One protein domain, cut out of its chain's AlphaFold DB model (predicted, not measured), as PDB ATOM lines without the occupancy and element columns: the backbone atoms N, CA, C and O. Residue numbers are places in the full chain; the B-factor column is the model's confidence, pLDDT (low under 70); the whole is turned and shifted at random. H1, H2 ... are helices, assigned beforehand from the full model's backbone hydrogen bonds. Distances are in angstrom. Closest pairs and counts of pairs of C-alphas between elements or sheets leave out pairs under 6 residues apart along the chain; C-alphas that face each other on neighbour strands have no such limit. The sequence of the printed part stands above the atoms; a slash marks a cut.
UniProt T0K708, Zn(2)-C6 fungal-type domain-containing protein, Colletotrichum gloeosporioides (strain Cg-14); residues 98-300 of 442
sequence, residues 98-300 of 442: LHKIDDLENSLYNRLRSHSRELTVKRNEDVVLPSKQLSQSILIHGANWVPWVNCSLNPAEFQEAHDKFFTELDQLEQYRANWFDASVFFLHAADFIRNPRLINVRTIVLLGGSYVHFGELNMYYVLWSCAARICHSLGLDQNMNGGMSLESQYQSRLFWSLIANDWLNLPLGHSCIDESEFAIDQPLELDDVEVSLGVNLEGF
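What this domain is: This is residues 98 to 300 of the 442 residues of the protein "Zn(2)-C6 fungal-type domain-containing protein" of Colletotrichum gloeosporioides (strain Cg-14) (UniProt T0K708). Three helices, H5, H7 and H9, make a bundled core, and H4 folds back beside H5 on one side of it. H2 and H3 form a second, looser pair beyond this core, with H1 and H10 far out at the periphery and long loops running between parts. The printed part has 203 residues with ten named helices, H1 to H10 in order along the chain, and no named strand: the class is all helix. It is compact, with a radius of gyration of the C-alphas of 18.5 A and spans of 51 by 50 by 36 A.

Where its parts are: Find C-alpha 103 at (11.781, 19.797, 3.116); from there H1 runs to residue 113. After a long link come H2, residues 132 to 145, 19.4 A long, and H3, residues 155 to 165. Look next for H4, residues 175 to 189, 19.7 A, then H5, residues 198 to 208, 15.5 A, and the four-residue H6, residues 211 to 214. H7 begins at C-alpha 217, (28.923, 23.134, -3.125), and runs 25.6 A to residue 234. H8, residues 240 to 243, precedes H9, residues 246 to 263, 25.5 A. H10, residues 288 to 293, ends at C-alpha 293, (61.526, 3.365, 12.465).

How they stand to each other: Begin with H5, H7 and H9, an up and down bundle in which each helix runs against the one before it. H5 touches H7 at a shallow tilt of 25 degrees, opposite ways, with C-alphas 201 and 227 closest at 5.0 A. H9, the hub, touches four helices; it touches H5 with residues 254 to 258 alone, at a steep tilt of 41 degrees, the same way, with C-alphas 205 and 258 closest at 6.8 A. H7 and H9 touch at 37 degrees, only just steep, opposite ways, with C-alphas 228 and 258 closest at 7.2 A. H4 and H5 are a helical hairpin at 32 degrees, only just shallow, with C-alphas 187 and 200 closest at 6.9 A. H9 and H10, also a helical hairpin, only just touch, with 3 pairs of C-alphas within 8 A; C-alphas 246 and 291 are closest at 5.6 A. H8 and H9 only just touch, with 3 such pairs, only at the corner; C-alphas 240 and 248 are closest at 5.7 A. H1 and H7 only just touch, with 3 such pairs, only at their ends; C-alphas 113 and 217 are closest at 5.9 A. H6 is close but not clearly touching to H4 and H7. H2 and H3 are near each other. In H1, H2, H3, H4, H5, H7, H9 and H10 every O i to N i+4 pair is within hydrogen-bond range; H6 and H8 are too short for such a pair.

The domain as a whole: The C-alphas farthest apart, of Asp 103 and Leu 293, are 53.2 A apart, and the printed part has no cut. The long links are residues 114 to 131 and 264 to 287. The mean pLDDT of the printed part is 79.2; 52 residues are under 70, among them 98 to 104, 144 to 157 and 291 to 300.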
ATOM      1  N   LEU A  98      17.350   8.069   1.122       49.47
ATOM      2  CA  LEU A  98      17.769   8.640   2.405       49.47
ATOM      3  C   LEU A  98      17.476  10.160   2.458       49.47
ATOM      4  O   LEU A  98      17.247  10.726   3.517       49.47
ATOM      5  N   HIS A  99      17.357  10.793   1.284       47.97
ATOM      6  CA  HIS A  99      16.945  12.178   1.034       47.97
ATOM      7  C   HIS A  99      15.462  12.532   1.287       47.97
ATOM      8  O   HIS A  99      14.965  13.482   0.682       47.97
ATOM      9  N   LYS A 100      14.770  11.867   2.220       51.44
ATOM     10  CA  LYS A 100      13.797  12.599   3.062       51.44
ATOM     11  C   LYS A 100      14.468  13.192   4.309       51.44
ATOM     12  O   LYS A 100      13.903  13.244   5.396       51.44
ATOM     13  N   ILE A 101      15.685  13.692   4.099       53.91
ATOM     14  CA  ILE A 101      16.072  15.055   4.479       53.91
ATOM     15  C   ILE A 101      14.824  15.951   4.491       53.91
ATOM     16  O   ILE A 101      14.042  15.925   3.538       53.91
ATOM     17  N   ASP A 102      14.628  16.691   5.581       58.59
ATOM     18  CA  ASP A 102      13.462  17.557   5.782       58.59
ATOM     19  C   ASP A 102      13.275  18.492   4.568       58.59
ATOM     20  O   ASP A 102      14.262  18.917   3.958       58.59
ATOM     21  N   ASP A 103      12.038  18.836   4.199       65.00
ATOM     22  CA  ASP A 103      11.781  19.797   3.116       65.00
ATOM     23  C   ASP A 103      12.526  21.126   3.369       65.00
ATOM     24  O   ASP A 103      12.980  21.780   2.427       65.00
ATOM     25  N   LEU A 104      12.737  21.482   4.643       67.88
ATOM     26  CA  LEU A 104      13.566  22.605   5.082       67.88
ATOM     27  C   LEU A 104      15.058  22.424   4.755       67.88
ATOM     28  O   LEU A 104      15.668  23.325   4.178       67.88
ATOM     29  N   GLU A 105      15.641  21.268   5.083       70.50
ATOM     30  CA  GLU A 105      17.045  20.946   4.792       70.50
ATOM     31  C   GLU A 105      17.272  20.858   3.264       70.50
ATOM     32  O   GLU A 105      18.195  21.471   2.729       70.50
ATOM     33  N   ASN A 106      16.376  20.198   2.520       71.88
ATOM     34  CA  ASN A 106      16.408  20.151   1.052       71.88
ATOM     35  C   ASN A 106      16.281  21.560   0.436       71.88
ATOM     36  O   ASN A 106      16.977  21.896  -0.527       71.88
ATOM     37  N   SER A 107      15.420  22.417   0.996       76.81
ATOM     38  CA  SER A 107      15.281  23.822   0.591       76.81
ATOM     39  C   SER A 107      16.538  24.651   0.881       76.81
ATOM     40  O   SER A 107      16.870  25.547   0.097       76.81
ATOM     41  N   LEU A 108      17.249  24.366   1.976       77.81
ATOM     42  CA  LEU A 108      18.534  24.982   2.298       77.81
ATOM     43  C   LEU A 108      19.604  24.567   1.279       77.81
ATOM     44  O   LEU A 108      20.220  25.437   0.668       77.81
ATOM     45  N   TYR A 109      19.769  23.269   1.014       74.94
ATOM     46  CA  TYR A 109      20.775  22.783   0.063       74.94
ATOM     47  C   TYR A 109      20.528  23.239  -1.374       74.94
ATOM     48  O   TYR A 109      21.476  23.606  -2.066       74.94
ATOM     49  N   ASN A 110      19.272  23.284  -1.823       78.81
ATOM     50  CA  ASN A 110      18.943  23.839  -3.137       78.81
ATOM     51  C   ASN A 110      19.283  25.337  -3.218       78.81
ATOM     52  O   ASN A 110      19.819  25.781  -4.231       78.81
ATOM     53  N   ARG A 111      19.049  26.103  -2.140       81.38
ATOM     54  CA  ARG A 111      19.462  27.513  -2.060       81.38
ATOM     55  C   ARG A 111      20.982  27.670  -2.076       81.38
ATOM     56  O   ARG A 111      21.470  28.472  -2.866       81.38
ATOM     57  N   LEU A 112      21.717  26.871  -1.301       78.25
ATOM     58  CA  LEU A 112      23.186  26.864  -1.299       78.25
ATOM     59  C   LEU A 112      23.760  26.494  -2.677       78.25
ATOM     60  O   LEU A 112      24.642  27.181  -3.168       78.25
ATOM     61  N   ARG A 113      23.205  25.492  -3.373       78.00
ATOM     62  CA  ARG A 113      23.618  25.145  -4.751       78.00
ATOM     63  C   ARG A 113      23.276  26.207  -5.799       78.00
ATOM     64  O   ARG A 113      23.883  26.204  -6.865       78.00
ATOM     65  N   SER A 114      22.299  27.073  -5.527       81.19
ATOM     66  CA  SER A 114      21.970  28.232  -6.371       81.19
ATOM     67  C   SER A 114      22.705  29.513  -5.967       81.19
ATOM     68  O   SER A 114      22.561  30.531  -6.644       81.19
ATOM     69  N   HIS A 115      23.459  29.489  -4.863       82.62
ATOM     70  CA  HIS A 115      24.233  30.635  -4.421       82.62
ATOM     71  C   HIS A 115      25.386  30.882  -5.393       82.62
ATOM     72  O   HIS A 115      26.118  29.967  -5.762       82.62
ATOM     73  N   SER A 116      25.551  32.141  -5.780       78.38
ATOM     74  CA  SER A 116      26.762  32.640  -6.409       78.38
ATOM     75  C   SER A 116      27.275  33.818  -5.592       78.38
ATOM     76  O   SER A 116      26.510  34.690  -5.168       78.38
ATOM     77  N   ARG A 117      28.586  33.841  -5.384       85.56
ATOM     78  CA  ARG A 117      29.316  34.984  -4.838       85.56
ATOM     79  C   ARG A 117      30.204  35.576  -5.922       85.56
ATOM     80  O   ARG A 117      30.492  34.934  -6.932       85.56
ATOM     81  N   GLU A 118      30.665  36.798  -5.704       86.69
ATOM     82  CA  GLU A 118      31.719  37.349  -6.541       86.69
ATOM     83  C   GLU A 118      33.071  36.720  -6.172       86.69
ATOM     84  O   GLU A 118      33.452  36.683  -5.002       86.69
ATOM     85  N   LEU A 119      33.787  36.225  -7.186       90.31
ATOM     86  CA  LEU A 119      35.162  35.760  -7.036       90.31
ATOM     87  C   LEU A 119      36.082  36.953  -6.778       90.31
ATOM     88  O   LEU A 119      36.103  37.914  -7.553       90.31
ATOM     89  N   THR A 120      36.868  36.853  -5.714       91.62
ATOM     90  CA  THR A 120      37.874  37.845  -5.323       91.62
ATOM     91  C   THR A 120      39.187  37.695  -6.090       91.62
ATOM     92  O   THR A 120      39.982  38.628  -6.087       91.62
ATOM     93  N   VAL A 121      39.391  36.567  -6.784       93.56
ATOM     94  CA  VAL A 121      40.491  36.349  -7.734       93.56
ATOM     95  C   VAL A 121      39.931  35.904  -9.081       93.56
ATOM     96  O   VAL A 121      39.225  34.900  -9.167       93.56
ATOM     97  N   LYS A 122      40.256  36.644 -10.145       93.19
ATOM     98  CA  LYS A 122      39.945  36.294 -11.544       93.19
ATOM     99  C   LYS A 122      41.213  36.284 -12.416       93.19
ATOM    100  O   LYS A 122      41.220  35.681 -13.488       93.19
ATOM    101  N   ARG A 123      42.279  36.962 -11.974       93.75
ATOM    102  CA  ARG A 123      43.579  37.155 -12.637       93.75
ATOM    103  C   ARG A 123      44.695  37.163 -11.584       93.75
ATOM    104  O   ARG A 123      44.430  37.409 -10.413       93.75
ATOM    105  N   ASN A 124      45.952  36.992 -12.007       89.44
ATOM    106  CA  ASN A 124      47.118  37.009 -11.104       89.44
ATOM    107  C   ASN A 124      47.218  38.291 -10.251       89.44
ATOM    108  O   ASN A 124      47.596  38.222  -9.090       89.44
ATOM    109  N   GLU A 125      46.859  39.445 -10.820       90.94
ATOM    110  CA  GLU A 125      46.863  40.758 -10.148       90.94
ATOM    111  C   GLU A 125      45.903  40.842  -8.953       90.94
ATOM    112  O   GLU A 125      46.076  41.691  -8.083       90.94
ATOM    113  N   ASP A 126      44.877  39.990  -8.928       91.56
ATOM    114  CA  ASP A 126      43.840  39.995  -7.902       91.56
ATOM    115  C   ASP A 126      44.256  39.145  -6.674       91.56
ATOM    116  O   ASP A 126      43.582  39.159  -5.642       91.56
ATOM    117  N   VAL A 127      45.353  38.379  -6.771       89.25
ATOM    118  CA  VAL A 127      45.881  37.531  -5.691       89.25
ATOM    119  C   VAL A 127      46.621  38.392  -4.669       89.25
ATOM    120  O   VAL A 127      47.628  39.025  -4.982       89.25
ATOM    121  N   VAL A 128      46.172  38.362  -3.415       85.38
ATOM    122  CA  VAL A 128      46.796  39.087  -2.306       85.38
ATOM    123  C   VAL A 128      47.508  38.072  -1.408       85.38
ATOM    124  O   VAL A 128      46.873  37.270  -0.722       85.38
ATOM    125  N   LEU A 129      48.842  38.082  -1.417       80.56
ATOM    126  CA  LEU A 129      49.655  37.101  -0.687       80.56
ATOM    127  C   LEU A 129      50.004  37.577   0.740       80.56
ATOM    128  O   LEU A 129      50.177  38.781   0.942       80.56
ATOM    129  N   PRO A 130      50.054  36.665   1.740       78.44
ATOM    130  CA  PRO A 130      50.413  37.007   3.118       78.44
ATOM    131  C   PRO A 130      51.858  37.485   3.226       78.44
ATOM    132  O   PRO A 130      52.693  37.121   2.403       78.44
ATOM    133  N   SER A 131      52.179  38.199   4.310       78.62
ATOM    134  CA  SER A 131      53.585  38.362   4.701       78.62
ATOM    135  C   SER A 131      54.229  37.023   5.020       78.62
ATOM    136  O   SER A 131      53.570  36.119   5.540       78.62
ATOM    137  N   LYS A 132      55.540  36.896   4.782       80.00
ATOM    138  CA  LYS A 132      56.281  35.685   5.177       80.00
ATOM    139  C   LYS A 132      56.092  35.367   6.665       80.00
ATOM    140  O   LYS A 132      55.864  34.216   7.021       80.00
ATOM    141  N   GLN A 133      56.116  36.391   7.523       81.31
ATOM    142  CA  GLN A 133      55.887  36.243   8.963       81.31
ATOM    143  C   GLN A 133      54.460  35.763   9.284       81.31
ATOM    144  O   GLN A 133      54.287  34.890  10.137       81.31
ATOM    145  N   LEU A 134      53.440  36.305   8.608       79.94
ATOM    146  CA  LEU A 134      52.056  35.841   8.738       79.94
ATOM    147  C   LEU A 134      51.918  34.395   8.264       79.94
ATOM    148  O   LEU A 134      51.318  33.596   8.974       79.94
ATOM    149  N   SER A 135      52.482  34.039   7.109       81.69
ATOM    150  CA  SER A 135      52.377  32.675   6.588       81.69
ATOM    151  C   SER A 135      53.058  31.669   7.518       81.69
ATOM    152  O   SER A 135      52.421  30.705   7.931       81.69
ATOM    153  N   GLN A 136      54.267  31.969   8.007       82.38
ATOM    154  CA  GLN A 136      54.927  31.181   9.056       82.38
ATOM    155  C   GLN A 136      54.073  31.074  10.330       82.38
ATOM    156  O   GLN A 136      53.959  29.991  10.901       82.38
ATOM    157  N   SER A 137      53.420  32.161  10.756       80.31
ATOM    158  CA  SER A 137      52.501  32.139  11.904       80.31
ATOM    159  C   SER A 137      51.285  31.247  11.646       80.31
ATOM    160  O   SER A 137      50.878  30.511  12.540       80.31
ATOM    161  N   ILE A 138      50.733  31.260  10.428       78.62
ATOM    162  CA  ILE A 138      49.636  30.381  10.005       78.62
ATOM    163  C   ILE A 138      50.089  28.924   9.966       78.62
ATOM    164  O   ILE A 138      49.316  28.064  10.373       78.62
ATOM    165  N   LEU A 139      51.318  28.624   9.535       79.31
ATOM    166  CA  LEU A 139      51.818  27.247   9.504       79.31
ATOM    167  C   LEU A 139      52.059  26.702  10.910       79.31
ATOM    168  O   LEU A 139      51.610  25.601  11.216       79.31
ATOM    169  N   ILE A 140      52.682  27.490  11.789       77.44
ATOM    170  CA  ILE A 140      52.878  27.131  13.200       77.44
ATOM    171  C   ILE A 140      51.522  26.974  13.902       77.44
ATOM    172  O   ILE A 140      51.293  25.996  14.611       77.44
ATOM    173  N   HIS A 141      50.587  27.902  13.677       74.62
ATOM    174  CA  HIS A 141      49.239  27.805  14.230       74.62
ATOM    175  C   HIS A 141      48.506  26.578  13.674       74.62
ATOM    176  O   HIS A 141      47.958  25.799  14.444       74.62
ATOM    177  N   GLY A 142      48.559  26.339  12.363       74.12
ATOM    178  CA  GLY A 142      47.920  25.208  11.693       74.12
ATOM    179  C   GLY A 142      48.483  23.848  12.111       74.12
ATOM    180  O   GLY A 142      47.712  22.908  12.283       74.12
ATOM    181  N   ALA A 143      49.791  23.751  12.356       71.12
ATOM    182  CA  ALA A 143      50.430  22.563  12.922       71.12
ATOM    183  C   ALA A 143      49.937  22.257  14.349       71.12
ATOM    184  O   ALA A 143      49.795  21.091  14.705       71.12
ATOM    185  N   ASN A 144      49.609  23.289  15.133       67.38
ATOM    186  CA  ASN A 144      49.068  23.142  16.487       67.38
ATOM    187  C   ASN A 144      47.536  22.936  16.519       67.38
ATOM    188  O   ASN A 144      47.019  22.365  17.473       67.38
ATOM    189  N   TRP A 145      46.798  23.422  15.513       66.56
ATOM    190  CA  TRP A 145      45.327  23.518  15.539       66.56
ATOM    191  C   TRP A 145      44.586  22.567  14.602       66.56
ATOM    192  O   TRP A 145      43.518  22.055  14.944       66.56
ATOM    193  N   VAL A 146      45.139  22.325  13.415       68.25
ATOM    194  CA  VAL A 146      44.565  21.435  12.398       68.25
ATOM    195  C   VAL A 146      45.534  20.337  11.913       68.25
ATOM    196  O   VAL A 146      45.425  19.923  10.755       68.25
ATOM    197  N   PRO A 147      46.433  19.759  12.751       68.06
ATOM    198  CA  PRO A 147      47.271  18.631  12.322       68.06
ATOM    199  C   PRO A 147      46.433  17.406  11.923       68.06
ATOM    200  O   PRO A 147      46.890  16.545  11.180       68.06
ATOM    201  N   TRP A 148      45.180  17.341  12.378       64.00
ATOM    202  CA  TRP A 148      44.221  16.300  12.031       64.00
ATOM    203  C   TRP A 148      43.575  16.474  10.648       64.00
ATOM    204  O   TRP A 148      43.306  15.469  10.001       64.00
ATOM    205  N   VAL A 149      43.404  17.709  10.154       63.19
ATOM    206  CA  VAL A 149      43.058  17.976   8.740       63.19
ATOM    207  C   VAL A 149      44.279  17.696   7.862       63.19
ATOM    208  O   VAL A 149      44.197  17.054   6.818       63.19
ATOM    209  N   ASN A 150      45.448  18.134   8.335       61.00
ATOM    210  CA  ASN A 150      46.705  18.076   7.597       61.00
ATOM    211  C   ASN A 150      47.401  16.704   7.641       61.00
ATOM    212  O   ASN A 150      48.457  16.559   7.032       61.00
ATOM    213  N   CYS A 151      46.829  15.681   8.291       58.44
ATOM    214  CA  CYS A 151      47.451  14.353   8.457       58.44
ATOM    215  C   CYS A 151      47.710  13.587   7.138       58.44
ATOM    216  O   CYS A 151      48.377  12.550   7.132       58.44
ATOM    217  N   SER A 152      47.200  14.115   6.022       58.50
ATOM    218  CA  SER A 152      47.411  13.644   4.647       58.50
ATOM    219  C   SER A 152      48.580  14.335   3.915       58.50
ATOM    220  O   SER A 152      48.834  14.054   2.739       58.50
ATOM    221  N   LEU A 153      49.276  15.268   4.571       65.75
ATOM    222  CA  LEU A 153      50.443  15.984   4.049       65.75
ATOM    223  C   LEU A 153      51.713  15.533   4.768       65.75
ATOM    224  O   LEU A 153      51.707  15.370   5.982       65.75
ATOM    225  N   ASN A 154      52.823  15.456   4.034       68.69
ATOM    226  CA  ASN A 154      54.153  15.452   4.635       68.69
ATOM    227  C   ASN A 154      54.496  16.895   5.076       68.69
ATOM    228  O   ASN A 154      54.614  17.767   4.204       68.69
ATOM    229  N   PRO A 155      54.671  17.182   6.383       67.00
ATOM    230  CA  PRO A 155      54.921  18.543   6.860       67.00
ATOM    231  C   PRO A 155      56.232  19.144   6.333       67.00
ATOM    232  O   PRO A 155      56.300  20.351   6.108       67.00
ATOM    233  N   ALA A 156      57.255  18.317   6.089       69.81
ATOM    234  CA  ALA A 156      58.556  18.780   5.605       69.81
ATOM    235  C   ALA A 156      58.492  19.241   4.137       69.81
ATOM    236  O   ALA A 156      58.953  20.336   3.822       69.81
ATOM    237  N   GLU A 157      57.846  18.456   3.264       69.25
ATOM    238  CA  GLU A 157      57.578  18.845   1.865       69.25
ATOM    239  C   GLU A 157      56.776  20.151   1.791       69.25
ATOM    240  O   GLU A 157      57.044  21.016   0.955       69.25
ATOM    241  N   PHE A 158      55.779  20.300   2.670       71.38
ATOM    242  CA  PHE A 158      54.938  21.490   2.704       71.38
ATOM    243  C   PHE A 158      55.720  22.731   3.165       71.38
ATOM    244  O   PHE A 158      55.595  23.794   2.555       71.38
ATOM    245  N   GLN A 159      56.565  22.597   4.194       74.19
ATOM    246  CA  GLN A 159      57.411  23.686   4.689       74.19
ATOM    247  C   GLN A 159      58.452  24.130   3.645       74.19
ATOM    248  O   GLN A 159      58.631  25.330   3.442       74.19
ATOM    249  N   GLU A 160      59.082  23.194   2.924       76.50
ATOM    250  CA  GLU A 160      60.014  23.523   1.832       76.50
ATOM    251  C   GLU A 160      59.303  24.273   0.690       76.50
ATOM    252  O   GLU A 160      59.791  25.300   0.205       76.50
ATOM    253  N   ALA A 161      58.115  23.803   0.288       72.38
ATOM    254  CA  ALA A 161      57.302  24.461  -0.732       72.38
ATOM    255  C   ALA A 161      56.878  25.880  -0.311       72.38
ATOM    256  O   ALA A 161      56.959  26.806  -1.121       72.38
ATOM    257  N   HIS A 162      56.493  26.066   0.956       77.88
ATOM    258  CA  HIS A 162      56.216  27.372   1.555       77.88
ATOM    259  C   HIS A 162      57.447  28.289   1.515       77.88
ATOM    260  O   HIS A 162      57.365  29.411   1.015       77.88
ATOM    261  N   ASP A 163      58.604  27.837   2.004       77.62
ATOM    262  CA  ASP A 163      59.780  28.707   2.141       77.62
ATOM    263  C   ASP A 163      60.355  29.148   0.789       77.62
ATOM    264  O   ASP A 163      60.871  30.266   0.683       77.62
ATOM    265  N   LYS A 164      60.184  28.311  -0.243       76.19
ATOM    266  CA  LYS A 164      60.453  28.639  -1.649       76.19
ATOM    267  C   LYS A 164      59.444  29.628  -2.244       76.19
ATOM    268  O   LYS A 164      59.817  30.402  -3.119       76.19
ATOM    269  N   PHE A 165      58.183  29.587  -1.815       72.25
ATOM    270  CA  PHE A 165      57.121  30.476  -2.295       72.25
ATOM    271  C   PHE A 165      57.237  31.885  -1.690       72.25
ATOM    272  O   PHE A 165      57.166  32.875  -2.413       72.25
ATOM    273  N   PHE A 166      57.505  31.994  -0.383       70.06
ATOM    274  CA  PHE A 166      57.650  33.272   0.332       70.06
ATOM    275  C   PHE A 166      59.048  33.893   0.214       70.06
ATOM    276  O   PHE A 166      59.644  34.320   1.210       70.06
ATOM    277  N   THR A 167      59.612  33.942  -0.990       65.56
ATOM    278  CA  THR A 167      60.762  34.822  -1.268       65.56
ATOM    279  C   THR A 167      60.345  36.281  -1.478       65.56
ATOM    280  O   THR A 167      61.200  37.153  -1.362       65.56
ATOM    281  N   GLU A 168      59.055  36.565  -1.715       57.66
ATOM    282  CA  GLU A 168      58.497  37.909  -1.958       57.66
ATOM    283  C   GLU A 168      57.050  38.018  -1.380       57.66
ATOM    284  O   GLU A 168      56.350  37.007  -1.369       57.66
ATOM    285  N   LEU A 169      56.599  39.234  -0.980       54.69
ATOM    286  CA  LEU A 169      55.202  39.702  -0.666       54.69
ATOM    287  C   LEU A 169      54.707  39.791   0.813       54.69
ATOM    288  O   LEU A 169      55.262  39.143   1.695       54.69
ATOM    289  N   ASP A 170      53.686  40.655   1.054       53.06
ATOM    290  CA  ASP A 170      53.187  41.150   2.369       53.06
ATOM    291  C   ASP A 170      51.696  41.620   2.410       53.06
ATOM    292  O   ASP A 170      51.278  42.352   1.513       53.06
ATOM    293  N   GLN A 171      50.953  41.293   3.502       57.09
ATOM    294  CA  GLN A 171      49.915  42.072   4.267       57.09
ATOM    295  C   GLN A 171      49.057  41.175   5.229       57.09
ATOM    296  O   GLN A 171      49.628  40.201   5.729       57.09
ATOM    297  N   LEU A 172      47.777  41.497   5.589       58.12
ATOM    298  CA  LEU A 172      47.034  40.836   6.709       58.12
ATOM    299  C   LEU A 172      45.525  40.401   6.606       58.12
ATOM    300  O   LEU A 172      45.246  39.308   7.093       58.12
ATOM    301  N   GLU A 173      44.531  41.166   6.095       51.72
ATOM    302  CA  GLU A 173      43.087  40.897   6.430       51.72
ATOM    303  C   GLU A 173      42.087  40.550   5.295       51.72
ATOM    304  O   GLU A 173      41.040  39.960   5.572       51.72
ATOM    305  N   GLN A 174      42.380  40.810   4.015       61.94
ATOM    306  CA  GLN A 174      41.445  40.572   2.884       61.94
ATOM    307  C   GLN A 174      41.257  39.069   2.530       61.94
ATOM    308  O   GLN A 174      40.705  38.704   1.493       61.94
ATOM    309  N   TYR A 175      41.776  38.163   3.359       75.25
ATOM    310  CA  TYR A 175      42.411  36.952   2.848       75.25
ATOM    311  C   TYR A 175      41.573  35.689   2.743       75.25
ATOM    312  O   TYR A 175      41.866  34.873   1.878       75.25
ATOM    313  N   ARG A 176      40.544  35.484   3.569       78.00
ATOM    314  CA  ARG A 176      39.860  34.174   3.602       78.00
ATOM    315  C   ARG A 176      39.236  33.804   2.251       78.00
ATOM    316  O   ARG A 176      39.508  32.725   1.738       78.00
ATOM    317  N   ALA A 177      38.474  34.717   1.647       82.50
ATOM    318  CA  ALA A 177      37.946  34.523   0.295       82.50
ATOM    319  C   ALA A 177      39.056  34.556  -0.770       82.50
ATOM    320  O   ALA A 177      39.052  33.732  -1.679       82.50
ATOM    321  N   ASN A 178      40.039  35.454  -0.622       89.00
ATOM    322  CA  ASN A 178      41.103  35.630  -1.607       89.00
ATOM    323  C   ASN A 178      42.027  34.416  -1.731       89.00
ATOM    324  O   ASN A 178      42.341  34.021  -2.844       89.00
ATOM    325  N   TRP A 179      42.414  33.774  -0.631       88.50
ATOM    326  CA  TRP A 179      43.263  32.581  -0.664       88.50
ATOM    327  C   TRP A 179      42.519  31.334  -1.113       88.50
ATOM    328  O   TRP A 179      43.113  30.493  -1.786       88.50
ATOM    329  N   PHE A 180      41.230  31.225  -0.797       88.12
ATOM    330  CA  PHE A 180      40.384  30.181  -1.363       88.12
ATOM    331  C   PHE A 180      40.279  30.344  -2.889       88.12
ATOM    332  O   PHE A 180      40.608  29.418  -3.631       88.12
ATOM    333  N   ASP A 181      39.943  31.549  -3.365       91.19
ATOM    334  CA  ASP A 181      39.856  31.856  -4.797       91.19
ATOM    335  C   ASP A 181      41.211  31.729  -5.507       91.19
ATOM    336  O   ASP A 181      41.271  31.173  -6.601       91.19
ATOM    337  N   ALA A 182      42.311  32.164  -4.884       92.44
ATOM    338  CA  ALA A 182      43.668  32.013  -5.409       92.44
ATOM    339  C   ALA A 182      44.077  30.540  -5.516       92.44
ATOM    340  O   ALA A 182      44.658  30.137  -6.518       92.44
ATOM    341  N   SER A 183      43.750  29.716  -4.517       91.75
ATOM    342  CA  SER A 183      44.055  28.280  -4.534       91.75
ATOM    343  C   SER A 183      43.311  27.564  -5.663       91.75
ATOM    344  O   SER A 183      43.904  26.758  -6.379       91.75
ATOM    345  N   VAL A 184      42.036  27.902  -5.874       92.50
ATOM    346  CA  VAL A 184      41.226  27.405  -6.999       92.50
ATOM    347  C   VAL A 184      41.775  27.921  -8.336       92.50
ATOM    348  O   VAL A 184      41.957  27.143  -9.274       92.50
ATOM    349  N   PHE A 185      42.107  29.210  -8.422       94.44
ATOM    350  CA  PHE A 185      42.703  29.835  -9.602       94.44
ATOM    351  C   PHE A 185      44.028  29.164 -10.000       94.44
ATOM    352  O   PHE A 185      44.199  28.793 -11.162       94.44
ATOM    353  N   PHE A 186      44.938  28.925  -9.050       93.69
ATOM    354  CA  PHE A 186      46.210  28.250  -9.315       93.69
ATOM    355  C   PHE A 186      46.044  26.754  -9.612       93.69
ATOM    356  O   PHE A 186      46.772  26.234 -10.458       93.69
ATOM    357  N   LEU A 187      45.061  26.072  -9.013       94.12
ATOM    358  CA  LEU A 187      44.707  24.695  -9.379       94.12
ATOM    359  C   LEU A 187      44.285  24.614 -10.859       94.12
ATOM    360  O   LEU A 187      44.761  23.745 -11.592       94.12
ATOM    361  N   HIS A 188      43.461  25.556 -11.330       94.31
ATOM    362  CA  HIS A 188      43.109  25.668 -12.748       94.31
ATOM    363  C   HIS A 188      44.295  26.085 -13.632       94.31
ATOM    364  O   HIS A 188      44.468  25.512 -14.708       94.31
ATOM    365  N   ALA A 189      45.144  27.018 -13.188       94.12
ATOM    366  CA  ALA A 189      46.334  27.452 -13.927       94.12
ATOM    367  C   ALA A 189      47.391  26.338 -14.081       94.12
ATOM    368  O   ALA A 189      48.124  26.318 -15.068       94.12
ATOM    369  N   ALA A 190      47.438  25.382 -13.147       93.81
ATOM    370  CA  ALA A 190      48.256  24.171 -13.243       93.81
ATOM    371  C   ALA A 190      47.713  23.129 -14.251       93.81
ATOM    372  O   ALA A 190      48.348  22.093 -14.457       93.81
ATOM    373  N   ASP A 191      46.545  23.381 -14.860       94.75
ATOM    374  CA  ASP A 191      45.835  22.478 -15.774       94.75
ATOM    375  C   ASP A 191      45.708  21.057 -15.190       94.75
ATOM    376  O   ASP A 191      46.071  20.046 -15.803       94.75
ATOM    377  N   PHE A 192      45.235  20.998 -13.938       95.19
ATOM    378  CA  PHE A 192      45.205  19.799 -13.093       95.19
ATOM    379  C   PHE A 192      44.415  18.618 -13.688       95.19
ATOM    380  O   PHE A 192      44.637  17.473 -13.291       95.19
ATOM    381  N   ILE A 193      43.515  18.899 -14.640       93.88
ATOM    382  CA  ILE A 193      42.713  17.915 -15.381       93.88
ATOM    383  C   ILE A 193      43.567  17.195 -16.436       93.88
ATOM    384  O   ILE A 193      43.401  15.995 -16.636       93.88
ATOM    385  N   ARG A 194      44.488  17.901 -17.110       95.62
ATOM    386  CA  ARG A 194      45.429  17.283 -18.065       95.62
ATOM    387  C   ARG A 194      46.680  16.732 -17.397       95.62
ATOM    388  O   ARG A 194      47.272  15.792 -17.915       95.62
ATOM    389  N   ASN A 195      47.082  17.328 -16.278       95.00
ATOM    390  CA  ASN A 195      48.314  17.013 -15.564       95.00
ATOM    391  C   ASN A 195      47.998  16.432 -14.172       95.00
ATOM    392  O   ASN A 195      48.190  17.133 -13.173       95.00
ATOM    393  N   PRO A 196      47.506  15.178 -14.073       94.19
ATOM    394  CA  PRO A 196      47.219  14.536 -12.792       94.19
ATOM    395  C   PRO A 196      48.498  14.412 -11.957       94.19
ATOM    396  O   PRO A 196      49.508  13.868 -12.405       94.19
ATOM    397  N   ARG A 197      48.473  14.953 -10.736       92.69
ATOM    398  CA  ARG A 197      49.590  14.942  -9.782       92.69
ATOM    399  C   ARG A 197      49.061  14.814  -8.358       92.69
ATOM    400  O   ARG A 197      47.992  15.337  -8.050       92.69
ATOM    401  N   LEU A 198      49.856  14.208  -7.474       89.56
ATOM    402  CA  LEU A 198      49.534  14.056  -6.048       89.56
ATOM    403  C   LEU A 198      49.218  15.402  -5.368       89.56
ATOM    404  O   LEU A 198      48.317  15.480  -4.536       89.56
ATOM    405  N   ILE A 199      49.912  16.476  -5.762       88.25
ATOM    406  CA  ILE A 199      49.653  17.821  -5.232       88.25
ATOM    407  C   ILE A 199      48.234  18.314  -5.550       88.25
ATOM    408  O   ILE A 199      47.615  18.918  -4.685       88.25
ATOM    409  N   ASN A 200      47.671  17.978  -6.718       92.56
ATOM    410  CA  ASN A 200      46.304  18.362  -7.091       92.56
ATOM    411  C   ASN A 200      45.292  17.758  -6.104       92.56
ATOM    412  O   ASN A 200      44.381  18.442  -5.648       92.56
ATOM    413  N   VAL A 201      45.486  16.482  -5.747       92.06
ATOM    414  CA  VAL A 201      44.657  15.762  -4.767       92.06
ATOM    415  C   VAL A 201      44.775  16.414  -3.393       92.06
ATOM    416  O   VAL A 201      43.759  16.767  -2.798       92.06
ATOM    417  N   ARG A 202      46.010  16.631  -2.916       88.69
ATOM    418  CA  ARG A 202      46.288  17.299  -1.633       88.69
ATOM    419  C   ARG A 202      45.612  18.677  -1.566       88.69
ATOM    420  O   ARG A 202      44.912  18.956  -0.599       88.69
ATOM    421  N   THR A 203      45.739  19.503  -2.607       89.69
ATOM    422  CA  THR A 203      45.081  20.819  -2.696       89.69
ATOM    423  C   THR A 203      43.555  20.713  -2.643       89.69
ATOM    424  O   THR A 203      42.931  21.473  -1.907       89.69
ATOM    425  N   ILE A 204      42.941  19.775  -3.372       91.38
ATOM    426  CA  ILE A 204      41.477  19.611  -3.365       91.38
ATOM    427  C   ILE A 204      40.971  19.159  -1.987       91.38
ATOM    428  O   ILE A 204      39.987  19.720  -1.505       91.38
ATOM    429  N   VAL A 205      41.656  18.212  -1.331       87.94
ATOM    430  CA  VAL A 205      41.296  17.738   0.018       87.94
ATOM    431  C   VAL A 205      41.373  18.870   1.045       87.94
ATOM    432  O   VAL A 205      40.430  19.051   1.810       87.94
ATOM    433  N   LEU A 206      42.438  19.680   1.021       84.50
ATOM    434  CA  LEU A 206      42.583  20.837   1.916       84.50
ATOM    435  C   LEU A 206      41.520  21.910   1.671       84.50
ATOM    436  O   LEU A 206      40.966  22.458   2.622       84.50
ATOM    437  N   LEU A 207      41.204  22.196   0.402       85.50
ATOM    438  CA  LEU A 207      40.101  23.095   0.065       85.50
ATOM    439  C   LEU A 207      38.758  22.543   0.558       85.50
ATOM    440  O   LEU A 207      37.882  23.342   0.886       85.50
ATOM    441  N   GLY A 208      38.615  21.211   0.638       79.62
ATOM    442  CA  GLY A 208      37.464  20.488   1.194       79.62
ATOM    443  C   GLY A 208      36.940  21.137   2.468       79.62
ATOM    444  O   GLY A 208      35.796  21.590   2.482       79.62
ATOM    445  N   GLY A 209      37.852  21.332   3.428       74.81
ATOM    446  CA  GLY A 209      37.620  21.960   4.735       74.81
ATOM    447  C   GLY A 209      37.133  23.419   4.719       74.81
ATOM    448  O   GLY A 209      37.027  24.057   5.764       74.81
ATOM    449  N   SER A 210      36.949  24.014   3.534       77.38
ATOM    450  CA  SER A 210      36.622  25.431   3.336       77.38
ATOM    451  C   SER A 210      35.396  25.686   2.450       77.38
ATOM    452  O   SER A 210      34.815  26.768   2.545       77.38
ATOM    453  N   TYR A 211      34.945  24.741   1.610       74.44
ATOM    454  CA  TYR A 211      33.829  24.997   0.674       74.44
ATOM    455  C   TYR A 211      32.525  25.383   1.385       74.44
ATOM    456  O   TYR A 211      31.770  26.214   0.871       74.44
ATOM    457  N   VAL A 212      32.277  24.836   2.582       68.38
ATOM    458  CA  VAL A 212      31.095  25.162   3.398       68.38
ATOM    459  C   VAL A 212      31.031  26.641   3.796       68.38
ATOM    460  O   VAL A 212      29.939  27.187   3.930       68.38
ATOM    461  N   HIS A 213      32.179  27.314   3.932       71.56
ATOM    462  CA  HIS A 213      32.253  28.735   4.281       71.56
ATOM    463  C   HIS A 213      31.911  29.658   3.110       71.56
ATOM    464  O   HIS A 213      31.443  30.775   3.326       71.56
ATOM    465  N   PHE A 214      32.148  29.196   1.881       77.25
ATOM    466  CA  PHE A 214      31.984  29.985   0.660       77.25
ATOM    467  C   PHE A 214      30.728  29.610  -0.142       77.25
ATOM    468  O   PHE A 214      30.409  30.274  -1.124       77.25
ATOM    469  N   GLY A 215      29.997  28.569   0.275       74.06
ATOM    470  CA  GLY A 215      28.766  28.106  -0.378       74.06
ATOM    471  C   GLY A 215      28.989  27.374  -1.707       74.06
ATOM    472  O   GLY A 215      28.027  27.056  -2.401       74.06
ATOM    473  N   GLU A 216      30.238  27.064  -2.055       79.56
ATOM    474  CA  GLU A 216      30.672  26.567  -3.370       79.56
ATOM    475  C   GLU A 216      30.421  25.057  -3.571       79.56
ATOM    476  O   GLU A 216      31.265  24.314  -4.077       79.56
ATOM    477  N   LEU A 217      29.242  24.569  -3.168       80.50
ATOM    478  CA  LEU A 217      28.923  23.134  -3.125       80.50
ATOM    479  C   LEU A 217      29.028  22.444  -4.495       80.50
ATOM    480  O   LEU A 217      29.435  21.289  -4.572       80.50
ATOM    481  N   ASN A 218      28.681  23.129  -5.588       83.31
ATOM    482  CA  ASN A 218      28.796  22.544  -6.929       83.31
ATOM    483  C   ASN A 218      30.267  22.324  -7.319       83.31
ATOM    484  O   ASN A 218      30.604  21.280  -7.875       83.31
ATOM    485  N   MET A 219      31.137  23.287  -6.994       87.00
ATOM    486  CA  MET A 219      32.574  23.188  -7.244       87.00
ATOM    487  C   MET A 219      33.206  22.099  -6.374       87.00
ATOM    488  O   MET A 219      33.991  21.308  -6.893       87.00
ATOM    489  N   TYR A 220      32.792  21.993  -5.105       85.81
ATOM    490  CA  TYR A 220      33.193  20.909  -4.207       85.81
ATOM    491  C   TYR A 220      32.959  19.528  -4.836       85.81
ATOM    492  O   TYR A 220      33.922  18.799  -5.039       85.81
ATOM    493  N   TYR A 221      31.725  19.181  -5.233       85.50
ATOM    494  CA  TYR A 221      31.437  17.840  -5.777       85.50
ATOM    495  C   TYR A 221      32.201  17.526  -7.071       85.50
ATOM    496  O   TYR A 221      32.629  16.386  -7.277       85.50
ATOM    497  N   VAL A 222      32.382  18.522  -7.948       89.62
ATOM    498  CA  VAL A 222      33.156  18.354  -9.188       89.62
ATOM    499  C   VAL A 222      34.627  18.110  -8.866       89.62
ATOM    500  O   VAL A 222      35.202  17.142  -9.361       89.62
ATOM    501  N   LEU A 223      35.229  18.929  -8.000       91.94
ATOM    502  CA  LEU A 223      36.634  18.780  -7.631       91.94
ATOM    503  C   LEU A 223      36.885  17.507  -6.814       91.94
ATOM    504  O   LEU A 223      37.870  16.831  -7.094       91.94
ATOM    505  N   TRP A 224      35.981  17.100  -5.915       91.06
ATOM    506  CA  TRP A 224      36.068  15.814  -5.202       91.06
ATOM    507  C   TRP A 224      36.085  14.632  -6.177       91.06
ATOM    508  O   TRP A 224      36.940  13.752  -6.088       91.06
ATOM    509  N   SER A 225      35.203  14.664  -7.181       91.56
ATOM    510  CA  SER A 225      35.162  13.659  -8.251       91.56
ATOM    511  C   SER A 225      36.441  13.662  -9.096       91.56
ATOM    512  O   SER A 225      36.944  12.598  -9.460       91.56
ATOM    513  N   CYS A 226      37.012  14.836  -9.388       94.75
ATOM    514  CA  CYS A 226      38.314  14.930 -10.047       94.75
ATOM    515  C   CYS A 226      39.444  14.373  -9.169       94.75
ATOM    516  O   CYS A 226      40.276  13.634  -9.684       94.75
ATOM    517  N   ALA A 227      39.473  14.676  -7.868       94.38
ATOM    518  CA  ALA A 227      40.479  14.164  -6.941       94.38
ATOM    519  C   ALA A 227      40.442  12.633  -6.867       94.38
ATOM    520  O   ALA A 227      41.483  12.007  -7.051       94.38
ATOM    521  N   ALA A 228      39.254  12.034  -6.730       93.44
ATOM    522  CA  ALA A 228      39.070  10.584  -6.795       93.44
ATOM    523  C   ALA A 228      39.644   9.987  -8.095       93.44
ATOM    524  O   ALA A 228      40.476   9.081  -8.058       93.44
ATOM    525  N   ARG A 229      39.286  10.538  -9.264       94.94
ATOM    526  CA  ARG A 229      39.793  10.043 -10.560       94.94
ATOM    527  C   ARG A 229      41.300  10.270 -10.740       94.94
ATOM    528  O   ARG A 229      41.953   9.435 -11.361       94.94
ATOM    529  N   ILE A 230      41.868  11.329 -10.156       95.31
ATOM    530  CA  ILE A 230      43.323  11.540 -10.112       95.31
ATOM    531  C   ILE A 230      43.990  10.480  -9.222       95.31
ATOM    532  O   ILE A 230      44.996   9.914  -9.644       95.31
ATOM    533  N   CYS A 231      43.426  10.142  -8.056       93.88
ATOM    534  CA  CYS A 231      43.934   9.068  -7.196       93.88
ATOM    535  C   CYS A 231      44.022   7.725  -7.926       93.88
ATOM    536  O   CYS A 231      45.104   7.141  -7.950       93.88
ATOM    537  N   HIS A 232      42.946   7.301  -8.600       92.56
ATOM    538  CA  HIS A 232      42.954   6.089  -9.432       92.56
ATOM    539  C   HIS A 232      44.001   6.164 -10.560       92.56
ATOM    540  O   HIS A 232      44.707   5.197 -10.827       92.56
ATOM    541  N   SER A 233      44.164   7.326 -11.211       93.44
ATOM    542  CA  SER A 233      45.172   7.496 -12.277       93.44
ATOM    543  C   SER A 233      46.626   7.421 -11.788       93.44
ATOM    544  O   SER A 233      47.527   7.159 -12.581       93.44
ATOM    545  N   LEU A 234      46.848   7.656 -10.491       92.00
ATOM    546  CA  LEU A 234      48.151   7.629  -9.828       92.00
ATOM    547  C   LEU A 234      48.389   6.331  -9.030       92.00
ATOM    548  O   LEU A 234      49.471   6.172  -8.470       92.00
ATOM    549  N   GLY A 235      47.410   5.419  -8.962       89.44
ATOM    550  CA  GLY A 235      47.495   4.174  -8.188       89.44
ATOM    551  C   GLY A 235      47.409   4.354  -6.665       89.44
ATOM    552  O   GLY A 235      47.867   3.485  -5.926       89.44
ATOM    553  N   LEU A 236      46.858   5.477  -6.182       87.56
ATOM    554  CA  LEU A 236      46.715   5.784  -4.743       87.56
ATOM    555  C   LEU A 236      45.567   5.013  -4.066       87.56
ATOM    556  O   LEU A 236      45.356   5.124  -2.863       87.56
ATOM    557  N   ASP A 237      44.809   4.267  -4.858       85.94
ATOM    558  CA  ASP A 237      43.698   3.391  -4.503       85.94
ATOM    559  C   ASP A 237      44.147   1.945  -4.195       85.94
ATOM    560  O   ASP A 237      43.311   1.071  -3.957       85.94
ATOM    561  N   GLN A 238      45.461   1.684  -4.186       86.38
ATOM    562  CA  GLN A 238      46.077   0.366  -3.997       86.38
ATOM    563  C   GLN A 238      47.151   0.392  -2.895       86.38
ATOM    564  O   GLN A 238      47.828   1.397  -2.686       86.38
ATOM    565  N   ASN A 239      47.346  -0.735  -2.202       77.56
ATOM    566  CA  ASN A 239      48.343  -0.858  -1.131       77.56
ATOM    567  C   ASN A 239      49.780  -0.918  -1.677       77.56
ATOM    568  O   ASN A 239      50.298  -1.992  -2.001       77.56
ATOM    569  N   MET A 240      50.463   0.227  -1.725       69.06
ATOM    570  CA  MET A 240      51.880   0.294  -2.088       69.06
ATOM    571  C   MET A 240      52.755  -0.424  -1.050       69.06
ATOM    572  O   MET A 240      52.679  -0.159   0.149       69.06
ATOM    573  N   ASN A 241      53.614  -1.338  -1.512       64.88
ATOM    574  CA  ASN A 241      54.614  -2.047  -0.695       64.88
ATOM    575  C   ASN A 241      54.071  -2.686   0.606       64.88
ATOM    576  O   ASN A 241      54.777  -2.752   1.611       64.88
ATOM    577  N   GLY A 242      52.817  -3.155   0.600       67.06
ATOM    578  CA  GLY A 242      52.192  -3.788   1.768       67.06
ATOM    579  C   GLY A 242      51.832  -2.825   2.906       67.06
ATOM    580  O   GLY A 242      51.727  -3.259   4.049       67.06
ATOM    581  N   GLY A 243      51.678  -1.525   2.629       69.25
ATOM    582  CA  GLY A 243      51.114  -0.548   3.568       69.25
ATOM    583  C   GLY A 243      52.077   0.017   4.620       69.25
ATOM    584  O   GLY A 243      51.772   1.038   5.231       69.25
ATOM    585  N   MET A 244      53.242  -0.600   4.835       72.56
ATOM    586  CA  MET A 244      54.118  -0.291   5.979       72.56
ATOM    587  C   MET A 244      55.069   0.904   5.785       72.56
ATOM    588  O   MET A 244      55.738   1.291   6.740       72.56
ATOM    589  N   SER A 245      55.175   1.487   4.586       80.88
ATOM    590  CA  SER A 245      56.041   2.655   4.362       80.88
ATOM    591  C   SER A 245      55.357   3.967   4.759       80.88
ATOM    592  O   SER A 245      54.138   4.106   4.645       80.88
ATOM    593  N   LEU A 246      56.151   4.970   5.151       78.06
ATOM    594  CA  LEU A 246      55.650   6.310   5.487       78.06
ATOM    595  C   LEU A 246      54.872   6.938   4.322       78.06
ATOM    596  O   LEU A 246      53.797   7.498   4.514       78.06
ATOM    597  N   GLU A 247      55.377   6.768   3.099       79.62
ATOM    598  CA  GLU A 247      54.683   7.199   1.888       79.62
ATOM    599  C   GLU A 247      53.325   6.493   1.729       79.62
ATOM    600  O   GLU A 247      52.317   7.166   1.522       79.62
ATOM    601  N   SER A 248      53.259   5.167   1.910       81.75
ATOM    602  CA  SER A 248      51.996   4.424   1.815       81.75
ATOM    603  C   SER A 248      50.998   4.816   2.910       81.75
ATOM    604  O   SER A 248      49.795   4.816   2.651       81.75
ATOM    605  N   GLN A 249      51.463   5.177   4.111       83.62
ATOM    606  CA  GLN A 249      50.590   5.683   5.171       83.62
ATOM    607  C   GLN A 249      50.041   7.075   4.842       83.62
ATOM    608  O   GLN A 249      48.841   7.292   4.996       83.62
ATOM    609  N   TYR A 250      50.846   8.000   4.302       82.75
ATOM    610  CA  TYR A 250      50.322   9.283   3.811       82.75
ATOM    611  C   TYR A 250      49.339   9.111   2.643       82.75
ATOM    612  O   TYR A 250      48.325   9.808   2.598       82.75
ATOM    613  N   GLN A 251      49.599   8.180   1.717       85.62
ATOM    614  CA  GLN A 251      48.690   7.873   0.605       85.62
ATOM    615  C   GLN A 251      47.357   7.288   1.108       85.62
ATOM    616  O   GLN A 251      46.300   7.786   0.718       85.62
ATOM    617  N   SER A 252      47.395   6.321   2.036       88.56
ATOM    618  CA  SER A 252      46.196   5.772   2.692       88.56
ATOM    619  C   SER A 252      45.415   6.861   3.429       88.56
ATOM    620  O   SER A 252      44.224   7.026   3.171       88.56
ATOM    621  N   ARG A 253      46.074   7.686   4.257       89.38
ATOM    622  CA  ARG A 253      45.432   8.815   4.959       89.38
ATOM    623  C   ARG A 253      44.768   9.797   3.981       89.38
ATOM    624  O   ARG A 253      43.622  10.183   4.207       89.38
ATOM    625  N   LEU A 254      45.426  10.143   2.870       89.31
ATOM    626  CA  LEU A 254      44.883  11.047   1.846       89.31
ATOM    627  C   LEU A 254      43.661  10.461   1.128       89.31
ATOM    628  O   LEU A 254      42.643  11.143   0.993       89.31
ATOM    629  N   PHE A 255      43.732   9.206   0.680       92.38
ATOM    630  CA  PHE A 255      42.628   8.580  -0.049       92.38
ATOM    631  C   PHE A 255      41.446   8.247   0.868       92.38
ATOM    632  O   PHE A 255      40.296   8.512   0.519       92.38
ATOM    633  N   TRP A 256      41.700   7.783   2.092       92.56
ATOM    634  CA  TRP A 256      40.641   7.583   3.080       92.56
ATOM    635  C   TRP A 256      40.034   8.892   3.590       92.56
ATOM    636  O   TRP A 256      38.853   8.901   3.930       92.56
ATOM    637  N   SER A 257      40.761  10.015   3.551       90.75
ATOM    638  CA  SER A 257      40.165  11.343   3.760       90.75
ATOM    639  C   SER A 257      39.175  11.705   2.645       90.75
ATOM    640  O   SER A 257      38.110  12.249   2.944       90.75
ATOM    641  N   LEU A 258      39.462  11.363   1.379       90.88
ATOM    642  CA  LEU A 258      38.495  11.509   0.280       90.88
ATOM    643  C   LEU A 258      37.273  10.604   0.476       90.88
ATOM    644  O   LEU A 258      36.156  11.110   0.402       90.88
ATOM    645  N   ILE A 259      37.478   9.306   0.750       91.94
ATOM    646  CA  ILE A 259      36.396   8.323   0.965       91.94
ATOM    647  C   ILE A 259      35.500   8.745   2.130       91.94
ATOM    648  O   ILE A 259      34.279   8.784   1.988       91.94
ATOM    649  N   ALA A 260      36.091   9.064   3.286       91.19
ATOM    650  CA  ALA A 260      35.332   9.387   4.485       91.19
ATOM    651  C   ALA A 260      34.445  10.613   4.257       91.19
ATOM    652  O   ALA A 260      33.257  10.551   4.551       91.19
ATOM    653  N   ASN A 261      34.971  11.685   3.658       87.12
ATOM    654  CA  ASN A 261      34.167  12.861   3.320       87.12
ATOM    655  C   ASN A 261      33.161  12.590   2.188       87.12
ATOM    656  O   ASN A 261      32.034  13.071   2.265       87.12
ATOM    657  N   ASP A 262      33.502  11.780   1.177       88.06
ATOM    658  CA  ASP A 262      32.569  11.408   0.102       88.06
ATOM    659  C   ASP A 262      31.339  10.659   0.647       88.06
ATOM    660  O   ASP A 262      30.200  10.963   0.288       88.06
ATOM    661  N   TRP A 263      31.563   9.715   1.563       89.38
ATOM    662  CA  TRP A 263      30.524   8.880   2.176       89.38
ATOM    663  C   TRP A 263      29.808   9.553   3.365       89.38
ATOM    664  O   TRP A 263      28.668   9.192   3.666       89.38
ATOM    665  N   LEU A 264      30.442  10.535   4.022       86.75
ATOM    666  CA  LEU A 264      29.868  11.375   5.088       86.75
ATOM    667  C   LEU A 264      29.353  12.735   4.573       86.75
ATOM    668  O   LEU A 264      29.093  13.630   5.381       86.75
ATOM    669  N   ASN A 265      29.190  12.905   3.258       77.62
ATOM    670  CA  ASN A 265      28.745  14.163   2.660       77.62
ATOM    671  C   ASN A 265      27.326  14.571   3.089       77.62
ATOM    672  O   ASN A 265      26.410  13.748   3.147       77.62
ATOM    673  N   LEU A 266      27.128  15.875   3.309       67.31
ATOM    674  CA  LEU A 266      25.849  16.485   3.681       67.31
ATOM    675  C   LEU A 266      25.394  17.475   2.583       67.31
ATOM    676  O   LEU A 266      26.120  18.428   2.302       67.31
ATOM    677  N   PRO A 267      24.230  17.278   1.925       62.03
ATOM    678  CA  PRO A 267      23.312  16.149   2.059       62.03
ATOM    679  C   PRO A 267      23.963  14.866   1.520       62.03
ATOM    680  O   PRO A 267      24.926  14.962   0.761       62.03
ATOM    681  N   LEU A 268      23.400  13.699   1.870       56.22
ATOM    682  CA  LEU A 268      23.875  12.345   1.512       56.22
ATOM    683  C   LEU A 268      23.858  12.037  -0.002       56.22
ATOM    684  O   LEU A 268      23.209  11.088  -0.442       56.22
ATOM    685  N   GLY A 269      24.534  12.851  -0.811       56.94
ATOM    686  CA  GLY A 269      24.505  12.807  -2.266       56.94
ATOM    687  C   GLY A 269      24.976  11.476  -2.848       56.94
ATOM    688  O   GLY A 269      25.426  10.571  -2.150       56.94
ATOM    689  N   HIS A 270      24.891  11.357  -4.171       68.38
ATOM    690  CA  HIS A 270      25.543  10.249  -4.859       68.38
ATOM    691  C   HIS A 270      27.056  10.383  -4.671       68.38
ATOM    692  O   HIS A 270      27.680  11.230  -5.306       68.38
ATOM    693  N   SER A 271      27.592   9.567  -3.766       81.06
ATOM    694  CA  SER A 271      29.023   9.421  -3.534       81.06
ATOM    695  C   SER A 271      29.723   9.060  -4.851       81.06
ATOM    696  O   SER A 271      29.191   8.280  -5.650       81.06
ATOM    697  N   CYS A 272      30.876   9.680  -5.102       86.31
ATOM    698  CA  CYS A 272      31.620   9.535  -6.352       86.31
ATOM    699  C   CYS A 272      32.652   8.393  -6.341       86.31
ATOM    700  O   CYS A 272      33.214   8.103  -7.403       86.31
ATOM    701  N   ILE A 273      32.863   7.761  -5.177       90.19
ATOM    702  CA  ILE A 273      33.751   6.612  -4.953       90.19
ATOM    703  C   ILE A 273      32.927   5.404  -4.479       90.19
ATOM    704  O   ILE A 273      32.311   5.439  -3.407       90.19
ATOM    705  N   ASP A 274      32.930   4.311  -5.244       87.62
ATOM    706  CA  ASP A 274      32.364   3.031  -4.801       87.62
ATOM    707  C   ASP A 274      33.390   2.137  -4.083       87.62
ATOM    708  O   ASP A 274      34.584   2.179  -4.358       87.62
ATOM    709  N   GLU A 275      32.912   1.290  -3.165       86.88
ATOM    710  CA  GLU A 275      33.735   0.332  -2.407       86.88
ATOM    711  C   GLU A 275      34.404  -0.724  -3.314       86.88
ATOM    712  O   GLU A 275      35.412  -1.306  -2.934       86.88
ATOM    713  N   SER A 276      33.889  -0.941  -4.533       87.50
ATOM    714  CA  SER A 276      34.516  -1.800  -5.549       87.50
ATOM    715  C   SER A 276      35.575  -1.110  -6.424       87.50
ATOM    716  O   SER A 276      36.229  -1.789  -7.216       87.50
ATOM    717  N   GLU A 277      35.773   0.210  -6.301       87.31
ATOM    718  CA  GLU A 277      36.747   0.967  -7.107       87.31
ATOM    719  C   GLU A 277      38.158   1.028  -6.487       87.31
ATOM    720  O   GLU A 277      39.054   1.593  -7.109       87.31
ATOM    721  N   PHE A 278      38.388   0.470  -5.290       91.31
ATOM    722  CA  PHE A 278      39.686   0.534  -4.601       91.31
ATOM    723  C   PHE A 278      40.015  -0.722  -3.775       91.31
ATOM    724  O   PHE A 278      39.148  -1.540  -3.478       91.31
ATOM    725  N   ALA A 279      41.288  -0.864  -3.394       89.62
ATOM    726  CA  ALA A 279      41.815  -1.977  -2.591       89.62
ATOM    727  C   ALA A 279      42.778  -1.526  -1.468       89.62
ATOM    728  O   ALA A 279      43.528  -2.335  -0.918       89.62
ATOM    729  N   ILE A 280      42.805  -0.228  -1.152       88.69
ATOM    730  CA  ILE A 280      43.682   0.347  -0.126       88.69
ATOM    731  C   ILE A 280      43.116   0.185   1.292       88.69
ATOM    732  O   ILE A 280      41.963   0.521   1.567       88.69
ATOM    733  N   ASP A 281      43.949  -0.311   2.204       88.50
ATOM    734  CA  ASP A 281      43.594  -0.555   3.603       88.50
ATOM    735  C   ASP A 281      43.391   0.755   4.378       88.50
ATOM    736  O   ASP A 281      43.978   1.795   4.051       88.50
ATOM    737  N   GLN A 282      42.553   0.706   5.423       88.94
ATOM    738  CA  GLN A 282      42.333   1.850   6.316       88.94
ATOM    739  C   GLN A 282      43.646   2.291   6.991       88.94
ATOM    740  O   GLN A 282      44.501   1.441   7.257       88.94
ATOM    741  N   PRO A 283      43.807   3.593   7.306       88.31
ATOM    742  CA  PRO A 283      45.032   4.104   7.911       88.31
ATOM    743  C   PRO A 283      45.375   3.363   9.202       88.31
ATOM    744  O   PRO A 283      44.503   3.139  10.047       88.31
ATOM    745  N   LEU A 284      46.650   3.012   9.372       85.06
ATOM    746  CA  LEU A 284      47.106   2.403  10.614       85.06
ATOM    747  C   LEU A 284      47.162   3.463  11.715       85.06
ATOM    748  O   LEU A 284      47.474   4.633  11.476       85.06
ATOM    749  N   GLU A 285      46.896   3.043  12.949       83.38
ATOM    750  CA  GLU A 285      47.053   3.882  14.136       83.38
ATOM    751  C   GLU A 285      48.538   3.969  14.520       83.38
ATOM    752  O   GLU A 285      48.930   3.537  15.596       83.38
ATOM    753  N   LEU A 286      49.366   4.508  13.620       75.75
ATOM    754  CA  LEU A 286      50.809   4.711  13.779       75.75
ATOM    755  C   LEU A 286      51.156   6.199  13.647       75.75
ATOM    756  O   LEU A 286      50.559   6.896  12.816       75.75
ATOM    757  N   ASP A 287      52.122   6.673  14.432       69.88
ATOM    758  CA  ASP A 287      52.728   7.992  14.231       69.88
ATOM    759  C   ASP A 287      53.874   7.949  13.202       69.88
ATOM    760  O   ASP A 287      54.367   6.888  12.814       69.88
ATOM    761  N   ASP A 288      54.286   9.115  12.703       68.06
ATOM    762  CA  ASP A 288      55.260   9.184  11.610       68.06
ATOM    763  C   ASP A 288      56.670   8.727  12.037       68.06
ATOM    764  O   ASP A 288      57.481   8.365  11.180       68.06
ATOM    765  N   VAL A 289      56.965   8.683  13.344       68.25
ATOM    766  CA  VAL A 289      58.227   8.173  13.903       68.25
ATOM    767  C   VAL A 289      58.199   6.646  13.958       68.25
ATOM    768  O   VAL A 289      59.147   6.014  13.499       68.25
ATOM    769  N   GLU A 290      57.109   6.041  14.432       70.12
ATOM    770  CA  GLU A 290      56.897   4.585  14.415       70.12
ATOM    771  C   GLU A 290      56.974   4.015  12.995       70.12
ATOM    772  O   GLU A 290      57.670   3.024  12.760       70.12
ATOM    773  N   VAL A 291      56.323   4.679  12.030       68.25
ATOM    774  CA  VAL A 291      56.378   4.271  10.618       68.25
ATOM    775  C   VAL A 291      57.784   4.465  10.034       68.25
ATOM    776  O   VAL A 291      58.255   3.610   9.288       68.25
ATOM    777  N   SER A 292      58.493   5.542  10.399       69.06
ATOM    778  CA  SER A 292      59.876   5.774   9.945       69.06
ATOM    779  C   SER A 292      60.887   4.788  10.542       69.06
ATOM    780  O   SER A 292      61.875   4.454   9.889       69.06
ATOM    781  N   LEU A 293      60.661   4.325  11.775       67.81
ATOM    782  CA  LEU A 293      61.526   3.365  12.465       67.81
ATOM    783  C   LEU A 293      61.167   1.904  12.151       67.81
ATOM    784  O   LEU A 293      61.992   1.021  12.377       67.81
ATOM    785  N   GLY A 294      59.955   1.634  11.654       62.81
ATOM    786  CA  GLY A 294      59.448   0.274  11.449       62.81
ATOM    787  C   GLY A 294      59.194  -0.482  12.759       62.81
ATOM    788  O   GLY A 294      59.226  -1.712  12.775       62.81
ATOM    789  N   VAL A 295      58.970   0.242  13.862       63.16
ATOM    790  CA  VAL A 295      58.765  -0.316  15.207       63.16
ATOM    791  C   VAL A 295      57.437   0.190  15.753       63.16
ATOM    792  O   VAL A 295      57.218   1.394  15.829       63.16
ATOM    793  N   ASN A 296      56.572  -0.728  16.183       59.03
ATOM    794  CA  ASN A 296      55.409  -0.384  16.996       59.03
ATOM    795  C   ASN A 296      55.901  -0.018  18.407       59.03
ATOM    796  O   ASN A 296      56.398  -0.887  19.128       59.03
ATOM    797  N   LEU A 297      55.805   1.260  18.786       58.28
ATOM    798  CA  LEU A 297      56.265   1.782  20.076       58.28
ATOM    799  C   LEU A 297      55.131   1.772  21.115       58.28
ATOM    800  O   LEU A 297      54.973   2.709  21.907       58.28
ATOM    801  N   GLU A 298      54.367   0.676  21.131       53.03
ATOM    802  CA  GLU A 298      53.327   0.363  22.111       53.03
ATOM    803  C   GLU A 298      53.827   0.632  23.546       53.03
ATOM    804  O   GLU A 298      54.672  -0.079  24.092       53.03
ATOM    805  N   GLY A 299      53.308   1.704  24.156       52.47
ATOM    806  CA  GLY A 299      53.639   2.132  25.520       52.47
ATOM    807  C   GLY A 299      54.630   3.299  25.664       52.47
ATOM    808  O   GLY A 299      54.794   3.776  26.785       52.47
ATOM    809  N   PHE A 300      55.250   3.799  24.585       50.25
ATOM    810  CA  PHE A 300      56.191   4.940  24.633       50.25
ATOM    811  C   PHE A 300      55.692   6.231  23.960       50.25
ATOM    812  O   PHE A 300      56.220   7.309  24.230       50.25
TER     813      PHE A 300